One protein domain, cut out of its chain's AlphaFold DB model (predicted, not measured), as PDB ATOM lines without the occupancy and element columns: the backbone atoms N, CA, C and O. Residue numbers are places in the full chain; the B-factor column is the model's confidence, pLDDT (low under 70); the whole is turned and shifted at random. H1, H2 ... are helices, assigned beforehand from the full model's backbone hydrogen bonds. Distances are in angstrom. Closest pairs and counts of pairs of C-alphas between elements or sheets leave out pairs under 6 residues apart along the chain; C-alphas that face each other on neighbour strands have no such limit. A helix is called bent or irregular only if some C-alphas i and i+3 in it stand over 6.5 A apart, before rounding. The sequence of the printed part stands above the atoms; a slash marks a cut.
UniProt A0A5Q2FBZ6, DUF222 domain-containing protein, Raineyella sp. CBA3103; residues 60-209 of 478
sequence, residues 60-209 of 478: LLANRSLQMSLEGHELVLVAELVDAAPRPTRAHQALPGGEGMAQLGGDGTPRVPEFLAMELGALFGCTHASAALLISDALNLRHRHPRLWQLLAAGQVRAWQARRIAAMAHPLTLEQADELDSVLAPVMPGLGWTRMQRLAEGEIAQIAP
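What this domain is: This is residues 60 to 209 of the 478 residues of the protein "DUF222 domain-containing protein" of Raineyella sp. CBA3103 (UniProt A0A5Q2FBZ6). A flat cluster of mostly crossed helices is built round H4, which runs through its core: the long H1 crosses H4, H3 packs on one end of H4, and H5, H6, H7 and H8 gather toward the other end. Beyond the H3 side, the chain makes a loop that goes out to the short H2 and folds back through residues 94 to 115. The 150 printed residues include eight named helices, H1 to H8 in order, and no named strand; the class is all helix. The whole is compact, with a radius of gyration of the C-alphas of 16.4 A and spans of 51 by 42 by 22 A.

Where its parts are: H1, residues 60 to 84, begins at C-alpha 60 (198.062, 102.000, 238.334) and is the longest helix, 35.7 A. H2 is residues 90 to 93 and H3 residues 116 to 124. H4, residues 128 to 144, is 23.1 A long and ends at C-alpha 144 (208.134, 124.430, 259.914). H5 is residues 146 to 153 and H6 residues 159 to 169. H7, residues 174 to 187, is 20.9 A long; it is irregular, but only just, with C-alphas 183 and 186 6.8 A apart. H8, residues 193 to 207, is 20.6 A long and ends at C-alpha 207 (202.224, 136.712, 255.410).

How they stand to each other: H4 is the hub, touching five helices. H1 touches it with residues 75 to 82 alone, about perpendicular at 88 degrees; the closest C-alphas, of Leu 75 and Ala 138, are 5.5 A apart. H3 touches residues 128 to 135 of H4, closest at Ala 117 and Ala 132, C-alphas 5.0 A apart, at a steep tilt of 69.6 degrees, only just short of perpendicular. H6 touches residues 137 to 141 of H4, closest at Asp 137 and Arg 163, C-alphas 5.4 A apart. H5 and H4 only just touch, only at the corner, with 3 pairs of C-alphas within 8 A. H5 and H6 form a helical hairpin at a shallow tilt of 20 degrees. H6, H7 and H8 form an up and down bundle, each running against the one before. H2 touches no helix. Every O i to N i+4 pair is within hydrogen-bond range in H1, H3, H4, H5, H6 and H8, and 8 of 10 in H7; H2 is too short for such a pair.

The domain as a whole: The two C-alphas farthest apart, of Leu 60 and Ala 94, are 54.0 A apart. The printed part has no cut. The link from H2 to H3, 22 residues, is long, and the other links are tight; in it residues 101 to 102 pair antiparallel with 112 to 113. The mean pLDDT of the printed part is 93.1, and no printed residue is under 70.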
ATOM      1  N   LEU A  60     197.343 100.745 238.574       87.69
ATOM      2  CA  LEU A  60     198.062 102.000 238.334       87.69
ATOM      3  C   LEU A  60     197.841 103.007 239.469       87.69
ATOM      4  O   LEU A  60     198.784 103.694 239.873       87.69
ATOM      5  N   LEU A  61     196.616 103.111 239.994       86.00
ATOM      6  CA  LEU A  61     196.304 103.961 241.144       86.00
ATOM      7  C   LEU A  61     196.997 103.458 242.416       86.00
ATOM      8  O   LEU A  61     197.587 104.265 243.138       86.00
ATOM      9  N   ALA A  62     197.002 102.145 242.657       83.81
ATOM     10  CA  ALA A  62     197.703 101.531 243.782       83.81
ATOM     11  C   ALA A  62     199.222 101.748 243.697       83.81
ATOM     12  O   ALA A  62     199.839 102.158 244.681       83.81
ATOM     13  N   ASN A  63     199.821 101.565 242.515       88.44
ATOM     14  CA  ASN A  63     201.243 101.820 242.282       88.44
ATOM     15  C   ASN A  63     201.584 103.294 242.538       88.44
ATOM     16  O   ASN A  63     202.516 103.594 243.280       88.44
ATOM     17  N   ARG A  64     200.769 104.231 242.033       88.88
ATOM     18  CA  ARG A  64     200.945 105.659 242.340       88.88
ATOM     19  C   ARG A  64     200.842 105.952 243.836       88.88
ATOM     20  O   ARG A  64     201.632 106.742 244.340       88.88
ATOM     21  N   SER A  65     199.906 105.329 244.550       85.94
ATOM     22  CA  SER A  65     199.794 105.469 246.009       85.94
ATOM     23  C   SER A  65     201.030 104.942 246.741       85.94
ATOM     24  O   SER A  65     201.499 105.563 247.698       85.94
ATOM     25  N   LEU A  66     201.586 103.822 246.275       89.19
ATOM     26  CA  LEU A  66     202.804 103.240 246.826       89.19
ATOM     27  C   LEU A  66     204.014 104.144 246.575       89.19
ATOM     28  O   LEU A  66     204.757 104.422 247.509       89.19
ATOM     29  N   GLN A  67     204.174 104.662 245.354       89.81
ATOM     30  CA  GLN A  67     205.222 105.630 245.018       89.81
ATOM     31  C   GLN A  67     205.160 106.856 245.933       89.81
ATOM     32  O   GLN A  67     206.167 107.211 246.533       89.81
ATOM     33  N   MET A  68     203.974 107.448 246.119       89.19
ATOM     34  CA  MET A  68     203.799 108.592 247.025       89.19
ATOM     35  C   MET A  68     204.203 108.266 248.466       89.19
ATOM     36  O   MET A  68     204.863 109.071 249.117       89.19
ATOM     37  N   SER A  69     203.841 107.076 248.950       90.00
ATOM     38  CA  SER A  69     204.181 106.632 250.306       90.00
ATOM     39  C   SER A  69     205.687 106.407 250.476       90.00
ATOM     40  O   SER A  69     206.256 106.805 251.489       90.00
ATOM     41  N   LEU A  70     206.350 105.813 249.476       92.69
ATOM     42  CA  LEU A  70     207.797 105.584 249.479       92.69
ATOM     43  C   LEU A  70     208.583 106.895 249.397       92.69
ATOM     44  O   LEU A  70     209.517 107.089 250.167       92.69
ATOM     45  N   GLU A  71     208.173 107.815 248.522       92.62
ATOM     46  CA  GLU A  71     208.771 109.149 248.425       92.62
ATOM     47  C   GLU A  71     208.626 109.934 249.741       92.62
ATOM     48  O   GLU A  71     209.557 110.612 250.177       92.62
ATOM     49  N   GLY A  72     207.463 109.842 250.396       93.06
ATOM     50  CA  GLY A  72     207.250 110.437 251.715       93.06
ATOM     51  C   GLY A  72     208.133 109.799 252.786       93.06
ATOM     52  O   GLY A  72     208.763 110.504 253.574       93.06
ATOM     53  N   HIS A  73     208.237 108.468 252.783       94.88
ATOM     54  CA  HIS A  73     209.079 107.733 253.721       94.88
ATOM     55  C   HIS A  73     210.572 108.041 253.545       94.88
ATOM     56  O   HIS A  73     211.282 108.153 254.541       94.88
ATOM     57  N   GLU A  74     211.051 108.252 252.316       95.31
ATOM     58  CA  GLU A  74     212.429 108.680 252.055       95.31
ATOM     59  C   GLU A  74     212.762 109.978 252.805       95.31
ATOM     60  O   GLU A  74     213.778 110.051 253.496       95.31
ATOM     61  N   LEU A  75     211.880 110.983 252.756       96.38
ATOM     62  CA  LEU A  75     212.072 112.236 253.492       96.38
ATOM     63  C   LEU A  75     212.036 112.041 255.016       96.38
ATOM     64  O   LEU A  75     212.799 112.697 255.727       96.38
ATOM     65  N   VAL A  76     211.199 111.123 255.515       95.88
ATOM     66  CA  VAL A  76     211.204 110.720 256.933       95.88
ATOM     67  C   VAL A  76     212.561 110.131 257.312       95.88
ATOM     68  O   VAL A  76     213.158 110.576 258.287       95.88
ATOM     69  N   LEU A  77     213.094 109.201 256.518       96.56
ATOM     70  CA  LEU A  77     214.404 108.595 256.761       96.56
ATOM     71  C   LEU A  77     215.543 109.616 256.698       96.56
ATOM     72  O   LEU A  77     216.469 109.531 257.499       96.56
ATOM     73  N   VAL A  78     215.473 110.603 255.802       97.31
ATOM     74  CA  VAL A  78     216.444 111.709 255.766       97.31
ATOM     75  C   VAL A  78     216.399 112.515 257.068       97.31
ATOM     76  O   VAL A  78     217.451 112.840 257.615       97.31
ATOM     77  N   ALA A  79     215.213 112.820 257.600       96.50
ATOM     78  CA  ALA A  79     215.090 113.538 258.868       96.50
ATOM     79  C   ALA A  79     215.595 112.712 260.069       96.50
ATOM     80  O   ALA A  79     216.292 113.246 260.930       96.50
ATOM     81  N   GLU A  80     215.305 111.411 260.103       96.69
ATOM     82  CA  GLU A  80     215.824 110.496 261.132       96.69
ATOM     83  C   GLU A  80     217.350 110.332 261.032       96.69
ATOM     84  O   GLU A  80     218.047 110.301 262.046       96.69
ATOM     85  N   LEU A  81     217.901 110.301 259.813       96.00
ATOM     86  CA  LEU A  81     219.346 110.290 259.585       96.00
ATOM     87  C   LEU A  81     220.006 111.549 260.161       96.00
ATOM     88  O   LEU A  81     221.062 111.451 260.781       96.00
ATOM     89  N   VAL A  82     219.379 112.719 259.999       96.50
ATOM     90  CA  VAL A  82     219.865 113.971 260.599       96.50
ATOM     91  C   VAL A  82     219.895 113.890 262.127       96.50
ATOM     92  O   VAL A  82     220.860 114.356 262.737       96.50
ATOM     93  N   ASP A  83     218.879 113.295 262.751       95.50
ATOM     94  CA  ASP A  83     218.828 113.132 264.209       95.50
ATOM     95  C   ASP A  83     219.893 112.153 264.722       95.50
ATOM     96  O   ASP A  83     220.489 112.376 265.780       95.50
ATOM     97  N   ALA A  84     220.151 111.085 263.964       96.12
ATOM     98  CA  ALA A  84     221.127 110.054 264.300       96.12
ATOM     99  C   ALA A  84     222.581 110.452 263.987       96.12
ATOM    100  O   ALA A  84     223.510 109.847 264.530       96.12
ATOM    101  N   ALA A  85     222.794 111.450 263.122       94.06
ATOM    102  CA  ALA A  85     224.118 111.859 262.674       94.06
ATOM    103  C   ALA A  85     225.003 112.317 263.856       94.06
ATOM    104  O   ALA A  85     224.616 113.212 264.624       94.06
ATOM    105  N   PRO A  86     226.216 111.751 264.017       91.56
ATOM    106  CA  PRO A  86     227.142 112.170 265.060       91.56
ATOM    107  C   PRO A  86     227.482 113.656 264.941       91.56
ATOM    108  O   PRO A  86     227.889 114.136 263.888       91.56
ATOM    109  N   ARG A  87     227.357 114.401 266.043       92.81
ATOM    110  CA  ARG A  87     227.716 115.824 266.052       92.81
ATOM    111  C   ARG A  87     229.216 116.001 266.310       92.81
ATOM    112  O   ARG A  87     229.717 115.446 267.296       92.81
ATOM    113  N   PRO A  88     229.939 116.807 265.508       90.50
ATOM    114  CA  PRO A  88     231.364 117.026 265.707       90.50
ATOM    115  C   PRO A  88     231.629 117.689 267.060       90.50
ATOM    116  O   PRO A  88     230.972 118.657 267.455       90.50
ATOM    117  N   THR A  89     232.622 117.174 267.788       90.25
ATOM    118  CA  THR A  89     233.037 117.748 269.074       90.25
ATOM    119  C   THR A  89     233.696 119.116 268.871       90.25
ATOM    120  O   THR A  89     234.281 119.388 267.823       90.25
ATOM    121  N   ARG A  90     233.687 119.975 269.903       86.69
ATOM    122  CA  ARG A  90     234.393 121.276 269.852       86.69
ATOM    123  C   ARG A  90     235.886 121.134 269.540       86.69
ATOM    124  O   ARG A  90     236.458 122.021 268.922       86.69
ATOM    125  N   ALA A  91     236.508 120.034 269.969       86.81
ATOM    126  CA  ALA A  91     237.910 119.755 269.681       86.81
ATOM    127  C   ALA A  91     238.133 119.464 268.188       86.81
ATOM    128  O   ALA A  91     239.066 120.008 267.609       86.81
ATOM    129  N   HIS A  92     237.253 118.674 267.559       83.50
ATOM    130  CA  HIS A  92     237.318 118.415 266.118       83.50
ATOM    131  C   HIS A  92     237.074 119.684 265.294       83.50
ATOM    132  O   HIS A  92     237.833 119.946 264.371       83.50
ATOM    133  N   GLN A  93     236.100 120.514 265.682       85.38
ATOM    134  CA  GLN A  93     235.789 121.782 265.000       85.38
ATOM    135  C   GLN A  93     236.950 122.793 265.013       85.38
ATOM    136  O   GLN A  93     237.016 123.667 264.155       85.38
ATOM    137  N   ALA A  94     237.854 122.714 265.995       86.75
ATOM    138  CA  ALA A  94     238.988 123.632 266.114       86.75
ATOM    139  C   ALA A  94     240.176 123.264 265.203       86.75
ATOM    140  O   ALA A  94     241.115 124.054 265.073       86.75
ATOM    141  N   LEU A  95     240.172 122.071 264.602       88.62
ATOM    142  CA  LEU A  95     241.236 121.622 263.708       88.62
ATOM    143  C   LEU A  95     241.058 122.231 262.306       88.62
ATOM    144  O   LEU A  95     239.929 122.328 261.826       88.62
ATOM    145  N   PRO A  96     242.145 122.594 261.600       87.31
ATOM    146  CA  PRO A  96     242.059 122.967 260.190       87.31
ATOM    147  C   PRO A  96     241.418 121.842 259.364       87.31
ATOM    148  O   PRO A  96     241.924 120.722 259.352       87.31
ATOM    149  N   GLY A  97     240.304 122.141 258.688       83.88
ATOM    150  CA  GLY A  97     239.524 121.153 257.928       83.88
ATOM    151  C   GLY A  97     238.633 120.238 258.778       83.88
ATOM    152  O   GLY A  97     238.080 119.279 258.248       83.88
ATOM    153  N   GLY A  98     238.502 120.503 260.081       87.69
ATOM    154  CA  GLY A  98     237.561 119.806 260.951       87.69
ATOM    155  C   GLY A  98     236.111 120.137 260.605       87.69
ATOM    156  O   GLY A  98     235.794 121.271 260.251       87.69
ATOM    157  N   GLU A  99     235.233 119.142 260.720       91.31
ATOM    158  CA  GLU A  99     233.816 119.290 260.389       91.31
ATOM    159  C   GLU A  99     233.119 120.306 261.304       91.31
ATOM    160  O   GLU A  99     233.186 120.199 262.534       91.31
ATOM    161  N   GLY A 100     232.423 121.269 260.696       90.38
ATOM    162  CA  GLY A 100     231.577 122.233 261.382       90.38
ATOM    163  C   GLY A 100     230.118 121.795 261.522       90.38
ATOM    164  O   GLY A 100     229.717 120.669 261.242       90.38
ATOM    165  N   MET A 101     229.289 122.740 261.963       94.00
ATOM    166  CA  MET A 101     227.831 122.610 261.924       94.00
ATOM    167  C   MET A 101     227.286 123.574 260.863       94.00
ATOM    168  O   MET A 101     227.593 124.767 260.905       94.00
ATOM    169  N   ALA A 102     226.433 123.108 259.962       92.69
ATOM    170  CA  ALA A 102     225.796 123.904 258.922       92.69
ATOM    171  C   ALA A 102     224.319 124.170 259.251       92.69
ATOM    172  O   ALA A 102     223.618 123.314 259.793       92.69
ATOM    173  N   GLN A 103     223.840 125.372 258.926       95.38
ATOM    174  CA  GLN A 103     222.412 125.686 258.909       95.38
ATOM    175  C   GLN A 103     221.913 125.453 257.479       95.38
ATOM    176  O   GLN A 103     222.154 126.290 256.615       95.38
ATOM    177  N   LEU A 104     221.297 124.296 257.217       94.44
ATOM    178  CA  LEU A 104     220.780 123.964 255.879       94.44
ATOM    179  C   LEU A 104     219.296 124.299 255.722       94.44
ATOM    180  O   LEU A 104     218.885 124.784 254.670       94.44
ATOM    181  N   GLY A 105     218.482 124.017 256.742       93.38
ATOM    182  CA  GLY A 105     217.075 124.410 256.769       93.38
ATOM    183  C   GLY A 105     216.905 125.888 257.131       93.38
ATOM    184  O   GLY A 105     217.851 126.540 257.581       93.38
ATOM    185  N   GLY A 106     215.695 126.415 256.946       93.56
ATOM    186  CA  GLY A 106     215.398 127.805 257.284       93.56
ATOM    187  C   GLY A 106     215.241 128.032 258.789       93.56
ATOM    188  O   GLY A 106     215.627 127.191 259.610       93.56
ATOM    189  N   ASP A 107     214.671 129.178 259.146       95.69
ATOM    190  CA  ASP A 107     214.465 129.572 260.539       95.69
ATOM    191  C   ASP A 107     213.713 128.493 261.346       95.69
ATOM    192  O   ASP A 107     212.799 127.837 260.844       95.69
ATOM    193  N   GLY A 108     214.139 128.263 262.589       94.50
ATOM    194  CA  GLY A 108     213.585 127.232 263.475       94.50
ATOM    195  C   GLY A 108     214.052 125.788 263.228       94.50
ATOM    196  O   GLY A 108     213.748 124.914 264.039       94.50
ATOM    197  N   THR A 109     214.815 125.507 262.166       96.94
ATOM    198  CA  THR A 109     215.366 124.160 261.921       96.94
ATOM    199  C   THR A 109     216.703 123.925 262.648       96.94
ATOM    200  O   THR A 109     217.488 124.864 262.822       96.94
ATOM    201  N   PRO A 110     217.014 122.684 263.077       95.81
ATOM    202  CA  PRO A 110     218.289 122.373 263.716       95.81
ATOM    203  C   PRO A 110     219.475 122.500 262.748       95.81
ATOM    204  O   PRO A 110     219.376 122.207 261.558       95.81
ATOM    205  N   ARG A 111     220.642 122.860 263.294       95.62
ATOM    206  CA  ARG A 111     221.920 122.748 262.576       95.62
ATOM    207  C   ARG A 111     222.323 121.285 262.439       95.62
ATOM    208  O   ARG A 111     222.157 120.511 263.383       95.62
ATOM    209  N   VAL A 112     222.947 120.952 261.316       96.06
ATOM    210  CA  VAL A 112     223.412 119.600 260.976       96.06
ATOM    211  C   VAL A 112     224.936 119.557 260.842       96.06
ATOM    212  O   VAL A 112     225.539 120.614 260.648       96.06
ATOM    213  N   PRO A 113     225.583 118.387 260.948       94.94
ATOM    214  CA  PRO A 113     226.997 118.244 260.602       94.94
ATOM    215  C   PRO A 113     227.249 118.650 259.140       94.94
ATOM    216  O   PRO A 113     226.467 118.312 258.250       94.94
ATOM    217  N   GLU A 114     228.299 119.435 258.890       90.50
ATOM    218  CA  GLU A 114     228.583 120.026 257.572       90.50
ATOM    219  C   GLU A 114     228.811 118.976 256.472       90.50
ATOM    220  O   GLU A 114     228.426 119.193 255.319       90.50
ATOM    221  N   PHE A 115     229.377 117.815 256.814       94.06
ATOM    222  CA  PHE A 115     229.672 116.753 255.853       94.06
ATOM    223  C   PHE A 115     228.513 115.775 255.651       94.06
ATOM    224  O   PHE A 115     228.550 114.997 254.696       94.06
ATOM    225  N   LEU A 116     227.430 115.873 256.431       95.12
ATOM    226  CA  LEU A 116     226.260 114.997 256.293       95.12
ATOM    227  C   LEU A 116     225.676 115.016 254.870       95.12
ATOM    228  O   LEU A 116     225.302 113.982 254.320       95.12
ATOM    229  N   ALA A 117     225.640 116.185 254.225       94.88
ATOM    230  CA  ALA A 117     225.166 116.296 252.846       94.88
ATOM    231  C   ALA A 117     226.098 115.600 251.834       94.88
ATOM    232  O   ALA A 117     225.642 115.164 250.780       94.88
ATOM    233  N   MET A 118     227.398 115.474 252.122       94.94
ATOM    234  CA  MET A 118     228.311 114.684 251.284       94.94
ATOM    235  C   MET A 118     228.070 113.185 251.457       94.94
ATOM    236  O   MET A 118     228.046 112.464 250.462       94.94
ATOM    237  N   GLU A 119     227.855 112.727 252.693       95.25
ATOM    238  CA  GLU A 119     227.536 111.326 252.989       95.25
ATOM    239  C   GLU A 119     226.225 110.905 252.318       95.25
ATOM    240  O   GLU A 119     226.183 109.900 251.607       95.25
ATOM    241  N   LEU A 120     225.179 111.728 252.450       96.06
ATOM    242  CA  LEU A 120     223.899 111.499 251.784       96.06
ATOM    243  C   LEU A 120     224.033 111.566 250.255       96.06
ATOM    244  O   LEU A 120     223.459 110.742 249.547       96.06
ATOM    245  N   GLY A 121     224.824 112.509 249.734       95.56
ATOM    246  CA  GLY A 121     225.104 112.614 248.301       95.56
ATOM    247  C   GLY A 121     225.759 111.352 247.741       95.56
ATOM    248  O   GLY A 121     225.323 110.841 246.710       95.56
ATOM    249  N   ALA A 122     226.748 110.805 248.452       96.44
ATOM    250  CA  ALA A 122     227.398 109.549 248.091       96.44
ATOM    251  C   ALA A 122     226.429 108.358 248.153       96.44
ATOM    252  O   ALA A 122     226.431 107.535 247.240       96.44
ATOM    253  N   LEU A 123     225.571 108.298 249.179       96.25
ATOM    254  CA  LEU A 123     224.551 107.257 249.322       96.25
ATOM    255  C   LEU A 123     223.538 107.276 248.165       96.25
ATOM    256  O   LEU A 123     223.168 106.224 247.655       96.25
ATOM    257  N   PHE A 124     223.103 108.466 247.741       93.44
ATOM    258  CA  PHE A 124     222.062 108.644 246.718       93.44
ATOM    259  C   PHE A 124     222.629 108.713 245.290       93.44
ATOM    260  O   PHE A 124     221.869 108.796 244.327       93.44
ATOM    261  N   GLY A 125     223.956 108.726 245.130       95.88
ATOM    262  CA  GLY A 125     224.602 108.929 243.832       95.88
ATOM    263  C   GLY A 125     224.328 110.315 243.232       95.88
ATOM    264  O   GLY A 125     224.248 110.457 242.012       95.88
ATOM    265  N   CYS A 126     224.158 111.338 244.074       95.44
ATOM    266  CA  CYS A 126     223.851 112.704 243.655       95.44
ATOM    267  C   CYS A 126     224.894 113.716 244.150       95.44
ATOM    268  O   CYS A 126     225.815 113.401 244.904       95.44
ATOM    269  N   THR A 127     224.785 114.962 243.686       95.25
ATOM    270  CA  THR A 127     225.716 116.017 244.106       95.25
ATOM    271  C   THR A 127     225.489 116.416 245.565       95.25
ATOM    272  O   THR A 127     224.362 116.375 246.059       95.25
ATOM    273  N   HIS A 128     226.540 116.907 246.229       91.62
ATOM    274  CA  HIS A 128     226.432 117.492 247.570       91.62
ATOM    275  C   HIS A 128     225.355 118.591 247.646       91.62
ATOM    276  O   HIS A 128     224.598 118.638 248.609       91.62
ATOM    277  N   ALA A 129     225.231 119.437 246.615       92.69
ATOM    278  CA  ALA A 129     224.208 120.481 246.567       92.69
ATOM    279  C   ALA A 129     222.782 119.900 246.520       92.69
ATOM    280  O   ALA A 129     221.902 120.367 247.240       92.69
ATOM    281  N   SER A 130     222.557 118.854 245.718       93.88
ATOM    282  CA  SER A 130     221.267 118.151 245.648       93.88
ATOM    283  C   SER A 130     220.890 117.517 246.990       93.88
ATOM    284  O   SER A 130     219.748 117.647 247.428       93.88
ATOM    285  N   ALA A 131     221.848 116.872 247.657       96.12
ATOM    286  CA  ALA A 131     221.643 116.265 248.968       96.12
ATOM    287  C   ALA A 131     221.401 117.315 250.066       96.12
ATOM    288  O   ALA A 131     220.514 117.139 250.898       96.12
ATOM    289  N   ALA A 132     222.122 118.440 250.038       95.75
ATOM    290  CA  ALA A 132     221.906 119.549 250.965       95.75
ATOM    291  C   ALA A 132     220.495 120.143 250.833       95.75
ATOM    292  O   ALA A 132     219.857 120.429 251.845       95.75
ATOM    293  N   LEU A 133     219.982 120.275 249.603       95.88
ATOM    294  CA  LEU A 133     218.595 120.683 249.364       95.88
ATOM    295  C   LEU A 133     217.600 119.653 249.901       95.88
ATOM    296  O   LEU A 133     216.625 120.043 250.527       95.88
ATOM    297  N   LEU A 134     217.854 118.354 249.722       95.88
ATOM    298  CA  LEU A 134     216.976 117.309 250.256       95.88
ATOM    299  C   LEU A 134     216.907 117.343 251.793       95.88
ATOM    300  O   LEU A 134     215.817 117.268 252.357       95.88
ATOM    301  N   ILE A 135     218.051 117.525 252.463       97.62
ATOM    302  CA  ILE A 135     218.119 117.710 253.921       97.62
ATOM    303  C   ILE A 135     217.380 118.988 254.330       97.62
ATOM    304  O   ILE A 135     216.595 118.969 255.276       97.62
ATOM    305  N   SER A 136     217.602 120.095 253.614       97.38
ATOM    306  CA  SER A 136     216.906 121.359 253.866       97.38
ATOM    307  C   SER A 136     215.392 121.186 253.757       97.38
ATOM    308  O   SER A 136     214.672 121.572 254.677       97.38
ATOM    309  N   ASP A 137     214.901 120.566 252.684       97.44
ATOM    310  CA  ASP A 137     213.475 120.343 252.459       97.44
ATOM    311  C   ASP A 137     212.872 119.473 253.573       97.44
ATOM    312  O   ASP A 137     211.844 119.838 254.141       97.44
ATOM    313  N   ALA A 138     213.527 118.361 253.935       97.25
ATOM    314  CA  ALA A 138     213.073 117.473 255.007       97.25
ATOM    315  C   ALA A 138     212.978 118.202 256.358       97.25
ATOM    316  O   ALA A 138     211.981 118.071 257.071       97.25
ATOM    317  N   LEU A 139     213.978 119.025 256.692       97.81
ATOM    318  CA  LEU A 139     213.989 119.813 257.924       97.81
ATOM    319  C   LEU A 139     212.920 120.908 257.933       97.81
ATOM    320  O   LEU A 139     212.227 121.069 258.936       97.81
ATOM    321  N   ASN A 140     212.763 121.657 256.837       97.88
ATOM    322  CA  ASN A 140     211.715 122.674 256.745       97.88
ATOM    323  C   ASN A 140     210.328 122.022 256.845       97.88
ATOM    324  O   ASN A 140     209.489 122.513 257.592       97.88
ATOM    325  N   LEU A 141     210.093 120.887 256.181       97.88
ATOM    326  CA  LEU A 141     208.820 120.174 256.288       97.88
ATOM    327  C   LEU A 141     208.548 119.704 257.722       97.88
ATOM    328  O   LEU A 141     207.512 120.045 258.283       97.88
ATOM    329  N   ARG A 142     209.488 118.993 258.354       97.50
ATOM    330  CA  ARG A 142     209.297 118.443 259.707       97.50
ATOM    331  C   ARG A 142     209.122 119.515 260.781       97.50
ATOM    332  O   ARG A 142     208.322 119.328 261.696       97.50
ATOM    333  N   HIS A 143     209.891 120.602 260.708       97.62
ATOM    334  CA  HIS A 143     209.959 121.591 261.788       97.62
ATOM    335  C   HIS A 143     209.128 122.850 261.541       97.62
ATOM    336  O   HIS A 143     208.779 123.520 262.507       97.62
ATOM    337  N   ARG A 144     208.823 123.182 260.282       98.06
ATOM    338  CA  ARG A 144     208.134 124.430 259.914       98.06
ATOM    339  C   ARG A 144     206.795 124.215 259.215       98.06
ATOM    340  O   ARG A 144     205.993 125.137 259.189       98.06
ATOM    341  N   HIS A 145     206.547 123.021 258.672       97.81
ATOM    342  CA  HIS A 145     205.280 122.665 258.028       97.81
ATOM    343  C   HIS A 145     204.710 121.347 258.585       97.81
ATOM    344  O   HIS A 145     204.578 120.356 257.857       97.81
ATOM    345  N   PRO A 146     204.410 121.287 259.898       97.44
ATOM    346  CA  PRO A 146     204.058 120.042 260.575       97.44
ATOM    347  C   PRO A 146     202.787 119.375 260.027       97.44
ATOM    348  O   PRO A 146     202.680 118.148 260.090       97.44
ATOM    349  N   ARG A 147     201.827 120.132 259.477       98.12
ATOM    350  CA  ARG A 147     200.607 119.564 258.879       98.12
ATOM    351  C   ARG A 147     200.921 118.944 257.522       98.12
ATOM    352  O   ARG A 147     200.531 117.803 257.281       98.12
ATOM    353  N   LEU A 148     201.685 119.627 256.666       96.88
ATOM    354  CA  LEU A 148     202.181 119.040 255.417       96.88
ATOM    355  C   LEU A 148     203.065 117.814 255.659       96.88
ATOM    356  O   LEU A 148     202.959 116.839 254.917       96.88
ATOM    357  N   TRP A 149     203.888 117.825 256.709       97.75
ATOM    358  CA  TRP A 149     204.681 116.664 257.111       97.75
ATOM    359  C   TRP A 149     203.812 115.448 257.439       97.75
ATOM    360  O   TRP A 149     204.109 114.345 256.990       97.75
ATOM    361  N   GLN A 150     202.709 115.640 258.170       97.00
ATOM    362  CA  GLN A 150     201.767 114.559 258.476       97.00
ATOM    363  C   GLN A 150     201.110 113.997 257.211       97.00
ATOM    364  O   GLN A 150     201.041 112.779 257.055       97.00
ATOM    365  N   LEU A 151     200.677 114.862 256.287       95.69
ATOM    366  CA  LEU A 151     200.086 114.434 255.013       95.69
ATOM    367  C   LEU A 151     201.093 113.673 254.140       95.69
ATOM    368  O   LEU A 151     200.747 112.668 253.520       95.69
ATOM    369  N   LEU A 152     202.342 114.138 254.106       95.62
ATOM    370  CA  LEU A 152     203.437 113.490 253.393       95.62
ATOM    371  C   LEU A 152     203.749 112.110 253.986       95.62
ATOM    372  O   LEU A 152     203.815 111.130 253.249       95.62
ATOM    373  N   ALA A 153     203.896 112.020 255.311       92.69
ATOM    374  CA  ALA A 153     204.151 110.762 256.012       92.69
ATOM    375  C   ALA A 153     202.990 109.762 255.860       92.69
ATOM    376  O   ALA A 153     203.211 108.554 255.873       92.69
ATOM    377  N   ALA A 154     201.763 110.257 255.672       90.81
ATOM    378  CA  ALA A 154     200.580 109.454 255.376       90.81
ATOM    379  C   ALA A 154     200.415 109.099 253.881       90.81
ATOM    380  O   ALA A 154     199.426 108.462 253.520       90.81
ATOM    381  N   GLY A 155     201.328 109.524 252.997       90.38
ATOM    382  CA  GLY A 155     201.249 109.264 251.553       90.38
ATOM    383  C   GLY A 155     200.112 110.009 250.837       90.38
ATOM    384  O   GLY A 155     199.708 109.617 249.744       90.38
ATOM    385  N   GLN A 156     199.578 111.077 251.439       90.06
ATOM    386  CA  GLN A 156     198.443 111.851 250.913       90.06
ATOM    387  C   GLN A 156     198.869 113.012 250.003       90.06
ATOM    388  O   GLN A 156     198.042 113.583 249.293       90.06
ATOM    389  N   VAL A 157     200.154 113.370 250.022       92.19
ATOM    390  CA  VAL A 157     200.753 114.430 249.202       92.19
ATOM    391  C   VAL A 157     202.047 113.907 248.586       92.19
ATOM    392  O   VAL A 157     202.800 113.183 249.233       92.19
ATOM    393  N   ARG A 158     202.333 114.287 247.334       91.88
ATOM    394  CA  ARG A 158     203.582 113.898 246.661       91.88
ATOM    395  C   ARG A 158     204.768 114.647 247.255       91.88
ATOM    396  O   ARG A 158     204.696 115.867 247.431       91.88
ATOM    397  N   ALA A 159     205.893 113.960 247.451       94.06
ATOM    398  CA  ALA A 159     207.075 114.557 248.069       94.06
ATOM    399  C   ALA A 159     207.563 115.794 247.316       94.06
ATOM    400  O   ALA A 159     207.829 116.825 247.925       94.06
ATOM    401  N   TRP A 160     207.607 115.746 245.983       94.50
ATOM    402  CA  TRP A 160     208.057 116.894 245.193       94.50
ATOM    403  C   TRP A 160     207.183 118.146 245.395       94.50
ATOM    404  O   TRP A 160     207.710 119.257 245.347       94.50
ATOM    405  N   GLN A 161     205.875 117.991 245.644       95.19
ATOM    406  CA  GLN A 161     204.965 119.118 245.881       95.19
ATOM    407  C   GLN A 161     205.234 119.738 247.252       95.19
ATOM    408  O   GLN A 161     205.410 120.950 247.353       95.19
ATOM    409  N   ALA A 162     205.325 118.905 248.293       96.19
ATOM    410  CA  ALA A 162     205.648 119.348 249.648       96.19
ATOM    411  C   ALA A 162     207.011 120.062 249.685       96.19
ATOM    412  O   ALA A 162     207.126 121.179 250.184       96.19
ATOM    413  N   ARG A 163     208.030 119.470 249.052       97.00
ATOM    414  CA  ARG A 163     209.372 120.055 248.928       97.00
ATOM    415  C   ARG A 163     209.364 121.402 248.209       97.00
ATOM    416  O   ARG A 163     210.065 122.322 248.612       97.00
ATOM    417  N   ARG A 164     208.546 121.558 247.164       96.88
ATOM    418  CA  ARG A 164     208.408 122.847 246.473       96.88
ATOM    419  C   ARG A 164     207.804 123.927 247.367       96.88
ATOM    420  O   ARG A 164     208.312 125.044 247.337       96.88
ATOM    421  N   ILE A 165     206.799 123.600 248.181       96.88
ATOM    422  CA  ILE A 165     206.259 124.535 249.181       96.88
ATOM    423  C   ILE A 165     207.333 124.910 250.208       96.88
ATOM    424  O   ILE A 165     207.556 126.096 250.440       96.88
ATOM    425  N   ALA A 166     208.064 123.930 250.744       96.25
ATOM    426  CA  ALA A 166     209.156 124.178 251.687       96.25
ATOM    427  C   ALA A 166     210.251 125.088 251.098       96.25
ATOM    428  O   ALA A 166     210.731 125.999 251.768       96.25
ATOM    429  N   ALA A 167     210.604 124.898 249.824       94.88
ATOM    430  CA  ALA A 167     211.561 125.751 249.125       94.88
ATOM    431  C   ALA A 167     211.052 127.196 248.956       94.88
ATOM    432  O   ALA A 167     211.813 128.143 249.156       94.88
ATOM    433  N   MET A 168     209.769 127.386 248.624       94.12
ATOM    434  CA  MET A 168     209.149 128.718 248.528       94.12
ATOM    435  C   MET A 168     209.106 129.429 249.889       94.12
ATOM    436  O   MET A 168     209.346 130.635 249.965       94.12
ATOM    437  N   ALA A 169     208.849 128.669 250.954       94.94
ATOM    438  CA  ALA A 169     208.766 129.144 252.331       94.94
ATOM    439  C   ALA A 169     210.131 129.291 253.026       94.94
ATOM    440  O   ALA A 169     210.204 129.840 254.125       94.94
ATOM    441  N   HIS A 170     211.224 128.834 252.405       93.44
ATOM    442  CA  HIS A 170     212.557 128.836 253.012       93.44
ATOM    443  C   HIS A 170     212.946 130.197 253.631       93.44
ATOM    444  O   HIS A 170     213.399 130.192 254.778       93.44
ATOM    445  N   PRO A 171     212.709 131.353 252.973       93.19
ATOM    446  CA  PRO A 171     213.097 132.666 253.501       93.19
ATOM    447  C   PRO A 171     212.180 133.232 254.592       93.19
ATOM    448  O   PRO A 171     212.470 134.305 255.112       93.19
ATOM    449  N   LEU A 172     211.064 132.569 254.904       95.62
ATOM    450  CA  LEU A 172     210.144 133.006 255.954       95.62
ATOM    451  C   LEU A 172     210.761 132.792 257.345       95.62
ATOM    452  O   LEU A 172     211.748 132.065 257.486       95.62
ATOM    453  N   THR A 173     210.149 133.357 258.380       96.50
ATOM    454  CA  THR A 173     210.405 132.960 259.778       96.50
ATOM    455  C   THR A 173     209.700 131.642 260.121       96.50
ATOM    456  O   THR A 173     208.910 131.119 259.325       96.50
ATOM    457  N   LEU A 174     209.990 131.061 261.287       96.88
ATOM    458  CA  LEU A 174     209.289 129.861 261.762       96.88
ATOM    459  C   LEU A 174     207.772 130.091 261.887       96.88
ATOM    460  O   LEU A 174     206.996 129.271 261.408       96.88
ATOM    461  N   GLU A 175     207.365 131.214 262.482       96.94
ATOM    462  CA  GLU A 175     205.956 131.564 262.708       96.94
ATOM    463  C   GLU A 175     205.196 131.736 261.386       96.94
ATOM    464  O   GLU A 175     204.168 131.100 261.171       96.94
ATOM    465  N   GLN A 176     205.770 132.489 260.445       97.44
ATOM    466  CA  GLN A 176     205.198 132.691 259.108       97.44
ATOM    467  C   GLN A 176     205.067 131.387 258.305       97.44
ATOM    468  O   GLN A 176     204.144 131.223 257.510       97.44
ATOM    469  N   ALA A 177     206.001 130.447 258.480       97.75
ATOM    470  CA  ALA A 177     205.935 129.154 257.807       97.75
ATOM    471  C   ALA A 177     204.855 128.229 258.396       97.75
ATOM    472  O   ALA A 177     204.214 127.510 257.624       97.75
ATOM    473  N   ASP A 178     204.619 128.274 259.714       97.50
ATOM    474  CA  ASP A 178     203.509 127.547 260.349       97.50
ATOM    475  C   ASP A 178     202.149 128.139 259.954       97.50
ATOM    476  O   ASP A 178     201.206 127.397 259.671       97.50
ATOM    477  N   GLU A 179     202.057 129.469 259.850       97.56
ATOM    478  CA  GLU A 179     200.864 130.142 259.330       97.56
ATOM    479  C   GLU A 179     200.560 129.683 257.895       97.56
ATOM    480  O   GLU A 179     199.450 129.216 257.621       97.56
ATOM    481  N   LEU A 180     201.565 129.688 257.011       97.31
ATOM    482  CA  LEU A 180     201.435 129.185 255.641       97.31
ATOM    483  C   LEU A 180     201.007 127.704 255.605       97.31
ATOM    484  O   LEU A 180     200.122 127.328 254.838       97.31
ATOM    485  N   ASP A 181     201.606 126.856 256.446       98.06
ATOM    486  CA  ASP A 181     201.251 125.434 256.570       98.06
ATOM    487  C   ASP A 181     199.781 125.237 256.964       98.06
ATOM    488  O   ASP A 181     199.096 124.376 256.405       98.06
ATOM    489  N   SER A 182     199.271 126.064 257.883       97.38
ATOM    490  CA  SER A 182     197.881 126.003 258.345       97.38
ATOM    491  C   SER A 182     196.859 126.266 257.233       97.38
ATOM    492  O   SER A 182     195.800 125.633 257.218       97.38
ATOM    493  N   VAL A 183     197.201 127.136 256.277       95.56
ATOM    494  CA  VAL A 183     196.346 127.490 255.137       95.56
ATOM    495  C   VAL A 183     196.451 126.454 254.018       95.56
ATOM    496  O   VAL A 183     195.435 126.046 253.450       95.56
ATOM    497  N   LEU A 184     197.666 126.004 253.691       95.88
ATOM    498  CA  LEU A 184     197.897 125.151 252.521       95.88
ATOM    499  C   LEU A 184     197.558 123.677 252.763       95.88
ATOM    500  O   LEU A 184     197.016 123.023 251.866       95.88
ATOM    501  N   ALA A 185     197.859 123.136 253.946       95.75
ATOM    502  CA  ALA A 185     197.734 121.702 254.199       95.75
ATOM    503  C   ALA A 185     196.314 121.140 253.968       95.75
ATOM    504  O   ALA A 185     196.199 120.125 253.275       95.75
ATOM    505  N   PRO A 186     195.218 121.778 254.434       95.38
ATOM    506  CA  PRO A 186     193.867 121.233 254.266       95.38
ATOM    507  C   PRO A 186     193.423 121.088 252.803       95.38
ATOM    508  O   PRO A 186     192.621 120.212 252.483       95.38
ATOM    509  N   VAL A 187     193.928 121.943 251.910       92.94
ATOM    510  CA  VAL A 187     193.506 121.989 250.500       92.94
ATOM    511  C   VAL A 187     194.451 121.232 249.565       92.94
ATOM    512  O   VAL A 187     194.091 120.958 248.418       92.94
ATOM    513  N   MET A 188     195.645 120.860 250.031       90.75
ATOM    514  CA  MET A 188     196.692 120.292 249.182       90.75
ATOM    515  C   MET A 188     196.350 118.970 248.493       90.75
ATOM    516  O   MET A 188     196.632 118.868 247.297       90.75
ATOM    517  N   PRO A 189     195.696 117.993 249.147       89.56
ATOM    518  CA  PRO A 189     195.326 116.743 248.480       89.56
ATOM    519  C   PRO A 189     194.302 116.924 247.344       89.56
ATOM    520  O   PRO A 189     194.264 116.121 246.415       89.56
ATOM    521  N   GLY A 190     193.465 117.968 247.407       84.19
ATOM    522  CA  GLY A 190     192.363 118.191 246.461       84.19
ATOM    523  C   GLY A 190     192.662 119.189 245.339       84.19
ATOM    524  O   GLY A 190     191.898 119.279 244.375       84.19
ATOM    525  N   LEU A 191     193.749 119.957 245.443       85.38
ATOM    526  CA  LEU A 191     194.043 121.055 244.526       85.38
ATOM    527  C   LEU A 191     195.149 120.681 243.529       85.38
ATOM    528  O   LEU A 191     196.220 120.202 243.889       85.38
ATOM    529  N   GLY A 192     194.911 120.946 242.240       85.94
ATOM    530  CA  GLY A 192     195.937 120.764 241.207       85.94
ATOM    531  C   GLY A 192     197.166 121.647 241.459       85.94
ATOM    532  O   GLY A 192     197.026 122.781 241.921       85.94
ATOM    533  N   TRP A 193     198.363 121.159 241.112       87.94
ATOM    534  CA  TRP A 193     199.635 121.805 241.475       87.94
ATOM    535  C   TRP A 193     199.723 123.286 241.085       87.94
ATOM    536  O   TRP A 193     200.083 124.106 241.919       87.94
ATOM    537  N   THR A 194     199.341 123.660 239.862       85.56
ATOM    538  CA  THR A 194     199.403 125.063 239.416       85.56
ATOM    539  C   THR A 194     198.550 125.983 240.288       85.56
ATOM    540  O   THR A 194     198.958 127.097 240.602       85.56
ATOM    541  N   ARG A 195     197.370 125.518 240.718       84.06
ATOM    542  CA  ARG A 195     196.499 126.277 241.624       84.06
ATOM    543  C   ARG A 195     197.091 126.346 243.033       84.06
ATOM    544  O   ARG A 195     197.061 127.413 243.632       84.06
ATOM    545  N   MET A 196     197.682 125.253 243.519       89.69
ATOM    546  CA  MET A 196     198.403 125.224 244.798       89.69
ATOM    547  C   MET A 196     199.585 126.196 244.815       89.69
ATOM    548  O   MET A 196     199.719 126.979 245.747       89.69
ATOM    549  N   GLN A 197     200.403 126.203 243.763       88.69
ATOM    550  CA  GLN A 197     201.536 127.115 243.652       88.69
ATOM    551  C   GLN A 197     201.072 128.578 243.680       88.69
ATOM    552  O   GLN A 197     201.612 129.376 244.441       88.69
ATOM    553  N   ARG A 198     200.027 128.919 242.914       83.31
ATOM    554  CA  ARG A 198     199.458 130.274 242.924       83.31
ATOM    555  C   ARG A 198     198.917 130.659 244.299       83.31
ATOM    556  O   ARG A 198     199.115 131.804 244.697       83.31
ATOM    557  N   LEU A 199     198.246 129.743 244.998       86.19
ATOM    558  CA  LEU A 199     197.766 129.980 246.360       86.19
ATOM    559  C   LEU A 199     198.944 130.257 247.300       86.19
ATOM    560  O   LEU A 199     198.962 131.296 247.940       86.19
ATOM    561  N   ALA A 200     199.963 129.395 247.301       91.81
ATOM    562  CA  ALA A 200     201.151 129.560 248.133       91.81
ATOM    563  C   ALA A 200     201.882 130.887 247.873       91.81
ATOM    564  O   ALA A 200     202.247 131.571 248.819       91.81
ATOM    565  N   GLU A 201     202.058 131.291 246.611       88.50
ATOM    566  CA  GLU A 201     202.632 132.601 246.259       88.50
ATOM    567  C   GLU A 201     201.807 133.767 246.823       88.50
ATOM    568  O   GLU A 201     202.377 134.744 247.305       88.50
ATOM    569  N   GLY A 202     200.476 133.663 246.757       84.94
ATOM    570  CA  GLY A 202     199.560 134.672 247.287       84.94
ATOM    571  C   GLY A 202     199.624 134.767 248.809       84.94
ATOM    572  O   GLY A 202     199.811 135.855 249.339       84.94
ATOM    573  N   GLU A 203     199.547 133.633 249.502       91.31
ATOM    574  CA  GLU A 203     199.636 133.588 250.965       91.31
ATOM    575  C   GLU A 203     201.002 134.080 251.461       91.31
ATOM    576  O   GLU A 203     201.070 134.881 252.384       91.31
ATOM    577  N   ILE A 204     202.103 133.701 250.800       92.19
ATOM    578  CA  ILE A 204     203.447 134.204 251.130       92.19
ATOM    579  C   ILE A 204     203.520 135.730 251.007       92.19
ATOM    580  O   ILE A 204     204.144 136.379 251.847       92.19
ATOM    581  N   ALA A 205     202.902 136.302 249.971       88.12
ATOM    582  CA  ALA A 205     202.879 137.748 249.780       88.12
ATOM    583  C   ALA A 205     202.129 138.477 250.908       88.12
ATOM    584  O   ALA A 205     202.573 139.547 251.319       88.12
ATOM    585  N   GLN A 206     201.057 137.877 251.437       86.81
ATOM    586  CA  GLN A 206     200.281 138.437 252.548       86.81
ATOM    587  C   GLN A 206     200.960 138.239 253.909       86.81
ATOM    588  O   GLN A 206     200.971 139.153 254.725       86.81
ATOM    589  N   ILE A 207     201.555 137.066 254.148       92.06
ATOM    590  CA  ILE A 207     202.224 136.712 255.410       92.06
ATOM    591  C   ILE A 207     203.549 137.478 255.580       92.06
ATOM    592  O   ILE A 207     203.958 137.813 256.695       92.06
ATOM    593  N   ALA A 208     204.259 137.741 254.478       91.69
ATOM    594  CA  ALA A 208     205.579 138.367 254.490       91.69
ATOM    595  C   ALA A 208     205.698 139.525 253.475       91.69
ATOM    596  O   ALA A 208     206.526 139.459 252.558       91.69
ATOM    597  N   PRO A 209     204.935 140.621 253.647       87.81
ATOM    598  CA  PRO A 209     204.978 141.767 252.737       87.81
ATOM    599  C   PRO A 209     206.365 142.427 252.697       87.81
ATOM    600  O   PRO A 209     206.847 142.790 251.624       87.81
TER     601      PRO A 209